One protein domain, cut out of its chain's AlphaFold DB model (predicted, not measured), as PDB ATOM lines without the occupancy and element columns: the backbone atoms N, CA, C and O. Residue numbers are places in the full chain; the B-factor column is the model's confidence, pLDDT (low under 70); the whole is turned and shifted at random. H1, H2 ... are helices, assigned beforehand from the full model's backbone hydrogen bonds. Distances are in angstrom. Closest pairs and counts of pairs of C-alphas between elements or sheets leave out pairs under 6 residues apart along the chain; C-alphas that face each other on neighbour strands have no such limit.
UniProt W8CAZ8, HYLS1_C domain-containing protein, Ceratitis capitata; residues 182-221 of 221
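Overview. This is residues 182 to 221 of the 221 residues of the protein "HYLS1_C domain-containing protein" of Ceratitis capitata (UniProt W8CAZ8). Two helices, H1 and then H2, follow each other nearly end to end in one thin rod, with a looped link between them and no packing of one on the other. The printed part has 40 residues, with two named helices and no named strand, and its class is all helix. It is extended, with a radius of gyration of the C-alphas of 17.4 A and spans of 59 by 12 by 8 A.

Along the chain. H1 holds residues 182 to 197 and is 22.3 A long, from C-alpha 182 at (18.345, 10.117, -15.496) to C-alpha 197 at (18.267, 31.582, -21.389). H2 holds residues 207 to 218 and is 16.3 A long, ending at C-alpha 218 at (26.667, 60.869, -27.444).

Arrangement. H1 and H2 are apart, with no C-alpha of the one within 8 A of the other. The y component of the N-to-C direction is 0.96 for H1 and 0.99 for H2. In H1 and H2 every O i to N i+4 pair is within hydrogen-bond range.

Size, cuts and confidence. The C-alphas of Pro 182 and Asn 221, the two farthest apart, are 59.0 A apart. Residues 182 to 221 stand free. The link from H1 to H2, 9 residues, is short, and the printed part has no cut. Mean pLDDT of the printed part is 87.7; residue 221, the chain's last, is under 70.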
ATOM      1  N   PRO A 182      17.990   8.877 -16.183       94.81
ATOM      2  CA  PRO A 182      18.345  10.117 -15.496       94.81
ATOM      3  C   PRO A 182      19.441  10.912 -16.218       94.81
ATOM      4  O   PRO A 182      19.408  12.141 -16.185       94.81
ATOM      5  N   VAL A 183      20.375  10.248 -16.905       94.50
ATOM      6  CA  VAL A 183      21.466  10.928 -17.626       94.50
ATOM      7  C   VAL A 183      20.922  11.632 -18.866       94.50
ATOM      8  O   VAL A 183      21.182  12.816 -19.090       94.50
ATOM      9  N   ALA A 184      20.089  10.938 -19.642       91.38
ATOM     10  CA  ALA A 184      19.388  11.536 -20.772       91.38
ATOM     11  C   ALA A 184      18.480  12.703 -20.340       91.38
ATOM     12  O   ALA A 184      18.398  13.718 -21.033       91.38
ATOM     13  N   LEU A 185      17.827  12.584 -19.179       93.62
ATOM     14  CA  LEU A 185      16.988  13.632 -18.602       93.62
ATOM     15  C   LEU A 185      17.806  14.877 -18.217       93.62
ATOM     16  O   LEU A 185      17.383  15.998 -18.500       93.62
ATOM     17  N   TYR A 186      18.988  14.683 -17.624       94.81
ATOM     18  CA  TYR A 186      19.909  15.767 -17.279       94.81
ATOM     19  C   TYR A 186      20.334  16.558 -18.519       94.81
ATOM     20  O   TYR A 186      20.135  17.773 -18.573       94.81
ATOM     21  N   HIS A 187      20.842  15.876 -19.549       95.31
ATOM     22  CA  HIS A 187      21.264  16.541 -20.784       95.31
ATOM     23  C   HIS A 187      20.102  17.226 -21.506       95.31
ATOM     24  O   HIS A 187      20.266  18.317 -22.055       95.31
ATOM     25  N   TYR A 188      18.913  16.622 -21.464       94.31
ATOM     26  CA  TYR A 188      17.706  17.249 -21.982       94.31
ATOM     27  C   TYR A 188      17.429  18.590 -21.282       94.31
ATOM     28  O   TYR A 188      17.332  19.616 -21.958       94.31
ATOM     29  N   TYR A 189      17.369  18.622 -19.946       94.62
ATOM     30  CA  TYR A 189      17.106  19.867 -19.221       94.62
ATOM     31  C   TYR A 189      18.220  20.894 -19.380       94.62
ATOM     32  O   TYR A 189      17.929  22.079 -19.502       94.62
ATOM     33  N   GLN A 190      19.474  20.453 -19.447       94.81
ATOM     34  CA  GLN A 190      20.608  21.327 -19.724       94.81
ATOM     35  C   GLN A 190      20.446  22.043 -21.074       94.81
ATOM     36  O   GLN A 190      20.655  23.252 -21.169       94.81
ATOM     37  N   SER A 191      20.028  21.317 -22.116       93.00
ATOM     38  CA  SER A 191      19.806  21.897 -23.445       93.00
ATOM     39  C   SER A 191      18.609  22.852 -23.492       93.00
ATOM     40  O   SER A 191      18.706  23.926 -24.083       93.00
ATOM     41  N   GLU A 192      17.501  22.505 -22.831       93.69
ATOM     42  CA  GLU A 192      16.322  23.374 -22.750       93.69
ATOM     43  C   GLU A 192      16.619  24.636 -21.934       93.69
ATOM     44  O   GLU A 192      16.218  25.725 -22.337       93.69
ATOM     45  N   TRP A 193      17.371  24.524 -20.835       91.75
ATOM     46  CA  TRP A 193      17.788  25.674 -20.034       91.75
ATOM     47  C   TRP A 193      18.601  26.670 -20.860       91.75
ATOM     48  O   TRP A 193      18.266  27.853 -20.898       91.75
ATOM     49  N   ASN A 194      19.606  26.187 -21.593       89.44
ATOM     50  CA  ASN A 194      20.403  27.032 -22.484       89.44
ATOM     51  C   ASN A 194      19.540  27.685 -23.577       89.44
ATOM     52  O   ASN A 194      19.701  28.866 -23.857       89.44
ATOM     53  N   TYR A 195      18.582  26.949 -24.149       88.94
ATOM     54  CA  TYR A 195      17.680  27.472 -25.178       88.94
ATOM     55  C   TYR A 195      16.768  28.600 -24.673       88.94
ATOM     56  O   TYR A 195      16.503  29.558 -25.402       88.94
ATOM     57  N   PHE A 196      16.250  28.485 -23.447       89.12
ATOM     58  CA  PHE A 196      15.392  29.520 -22.869       89.12
ATOM     59  C   PHE A 196      16.176  30.705 -22.331       89.12
ATOM     60  O   PHE A 196      15.641  31.812 -22.342       89.12
ATOM     61  N   ARG A 197      17.426  30.507 -21.913       87.38
ATOM     62  CA  ARG A 197      18.267  31.582 -21.389       87.38
ATOM     63  C   ARG A 197      18.380  32.755 -22.364       87.38
ATOM     64  O   ARG A 197      18.167  33.898 -21.975       87.38
ATOM     65  N   ASP A 198      18.587  32.455 -23.642       82.44
ATOM     66  CA  ASP A 198      18.718  33.466 -24.698       82.44
ATOM     67  C   ASP A 198      17.398  34.197 -25.004       82.44
ATOM     68  O   ASP A 198      17.394  35.273 -25.602       82.44
ATOM     69  N   GLN A 199      16.263  33.616 -24.603       84.81
ATOM     70  CA  GLN A 199      14.931  34.196 -24.780       84.81
ATOM     71  C   GLN A 199      14.493  35.051 -23.592       84.81
ATOM     72  O   GLN A 199      13.489  35.754 -23.714       84.81
ATOM     73  N   ILE A 200      15.205  35.009 -22.460       81.81
ATOM     74  CA  ILE A 200      14.888  35.866 -21.320       81.81
ATOM     75  C   ILE A 200      15.306  37.298 -21.682       81.81
ATOM     76  O   ILE A 200      16.499  37.577 -21.860       81.81
ATOM     77  N   PRO A 201      14.345  38.234 -21.799       78.94
ATOM     78  CA  PRO A 201      14.673  39.617 -22.090       78.94
ATOM     79  C   PRO A 201      15.563  40.172 -20.970       78.94
ATOM     80  O   PRO A 201      15.203  40.125 -19.798       78.94
ATOM     81  N   GLY A 202      16.734  40.690 -21.342       74.94
ATOM     82  CA  GLY A 202      17.700  41.277 -20.410       74.94
ATOM     83  C   GLY A 202      18.885  40.385 -20.023       74.94
ATOM     84  O   GLY A 202      19.906  40.944 -19.632       74.94
ATOM     85  N   GLU A 203      18.799  39.060 -20.190       72.00
ATOM     86  CA  GLU A 203      19.939  38.139 -19.991       72.00
ATOM     87  C   GLU A 203      20.865  38.096 -21.210       72.00
ATOM     88  O   GLU A 203      22.078  37.941 -21.069       72.00
ATOM     89  N   ASN A 204      20.307  38.253 -22.413       78.12
ATOM     90  CA  ASN A 204      21.111  38.207 -23.621       78.12
ATOM     91  C   ASN A 204      22.073  39.409 -23.652       78.12
ATOM     92  O   ASN A 204      21.658  40.564 -23.481       78.12
ATOM     93  N   SER A 205      23.368  39.137 -23.848       76.88
ATOM     94  CA  SER A 205      24.425  40.152 -23.848       76.88
ATOM     95  C   SER A 205      24.324  41.013 -25.106       76.88
ATOM     96  O   SER A 205      25.070  40.876 -26.068       76.88
ATOM     97  N   HIS A 206      23.397  41.966 -25.098       85.12
ATOM     98  CA  HIS A 206      23.315  43.024 -26.097       85.12
ATOM     99  C   HIS A 206      24.364  44.114 -25.833       85.12
ATOM    100  O   HIS A 206      24.102  45.283 -26.096       85.12
ATOM    101  N   ALA A 207      25.519  43.772 -25.252       85.88
ATOM    102  CA  ALA A 207      26.538  44.736 -24.846       85.88
ATOM    103  C   ALA A 207      27.018  45.577 -26.035       85.88
ATOM    104  O   ALA A 207      27.064  46.799 -25.927       85.88
ATOM    105  N   GLU A 208      27.267  44.936 -27.178       88.75
ATOM    106  CA  GLU A 208      27.670  45.596 -28.422       88.75
ATOM    107  C   GLU A 208      26.571  46.520 -28.961       88.75
ATOM    108  O   GLU A 208      26.806  47.707 -29.158       88.75
ATOM    109  N   LEU A 209      25.331  46.028 -29.084       90.50
ATOM    110  CA  LEU A 209      24.190  46.848 -29.511       90.50
ATOM    111  C   LEU A 209      23.963  48.048 -28.573       90.50
ATOM    112  O   LEU A 209      23.736  49.164 -29.033       90.50
ATOM    113  N   ARG A 210      24.036  47.834 -27.254       90.00
ATOM    114  CA  ARG A 210      23.905  48.893 -26.241       90.00
ATOM    115  C   ARG A 210      25.040  49.907 -26.347       90.00
ATOM    116  O   ARG A 210      24.799  51.095 -26.150       90.00
ATOM    117  N   TRP A 211      26.258  49.454 -26.636       91.94
ATOM    118  CA  TRP A 211      27.409  50.323 -26.840       91.94
ATOM    119  C   TRP A 211      27.256  51.162 -28.115       91.94
ATOM    120  O   TRP A 211      27.356  52.379 -28.024       91.94
ATOM    121  N   MET A 212      26.861  50.560 -29.241       92.88
ATOM    122  CA  MET A 212      26.584  51.279 -30.494       92.88
ATOM    123  C   MET A 212      25.472  52.328 -30.349       92.88
ATOM    124  O   MET A 212      25.568  53.425 -30.894       92.88
ATOM    125  N   ILE A 213      24.392  52.006 -29.626       92.56
ATOM    126  CA  ILE A 213      23.315  52.969 -29.343       92.56
ATOM    127  C   ILE A 213      23.854  54.134 -28.510       92.56
ATOM    128  O   ILE A 213      23.535  55.285 -28.798       92.56
ATOM    129  N   ARG A 214      24.672  53.843 -27.490       93.50
ATOM    130  CA  ARG A 214      25.296  54.869 -26.648       93.50
ATOM    131  C   ARG A 214      26.196  55.788 -27.473       93.50
ATOM    132  O   ARG A 214      26.080  56.996 -27.334       93.50
ATOM    133  N   GLU A 215      27.045  55.226 -28.325       93.50
ATOM    134  CA  GLU A 215      27.944  55.976 -29.210       93.50
ATOM    135  C   GLU A 215      27.156  56.925 -30.125       93.50
ATOM    136  O   GLU A 215      27.393  58.128 -30.126       93.50
ATOM    137  N   ARG A 216      26.106  56.423 -30.792       92.88
ATOM    138  CA  ARG A 216      25.235  57.247 -31.650       92.88
ATOM    139  C   ARG A 216      24.467  58.352 -30.924       92.88
ATOM    140  O   ARG A 216      24.045  59.303 -31.572       92.88
ATOM    141  N   LEU A 217      24.199  58.197 -29.629       92.31
ATOM    142  CA  LEU A 217      23.488  59.199 -28.828       92.31
ATOM    143  C   LEU A 217      24.420  60.281 -28.273       92.31
ATOM    144  O   LEU A 217      23.955  61.390 -28.025       92.31
ATOM    145  N   LEU A 218      25.688  59.947 -28.024       88.88
ATOM    146  CA  LEU A 218      26.667  60.869 -27.444       88.88
ATOM    147  C   LEU A 218      27.316  61.779 -28.488       88.88
ATOM    148  O   LEU A 218      27.660  62.903 -28.134       88.88
ATOM    149  N   ASP A 219      27.381  61.340 -29.747       80.00
ATOM    150  CA  ASP A 219      27.863  62.146 -30.871       80.00
ATOM    151  C   ASP A 219      26.705  62.498 -31.828       80.00
ATOM    152  O   ASP A 219      26.577  61.902 -32.906       80.00
ATOM    153  N   PRO A 220      25.814  63.442 -31.456       74.00
ATOM    154  CA  PRO A 220      24.875  64.017 -32.403       74.00
ATOM    155  C   PRO A 220      25.674  64.848 -33.414       74.00
ATOM    156  O   PRO A 220      26.121  65.953 -33.119       74.00
ATOM    157  N   ASN A 221      25.896  64.258 -34.585       63.16
ATOM    158  CA  ASN A 221      26.444  64.925 -35.765       63.16
ATOM    159  C   ASN A 221      25.459  65.978 -36.294       63.16
ATOM    160  O   ASN A 221      24.248  65.650 -36.355       63.16
TER     161      ASN A 221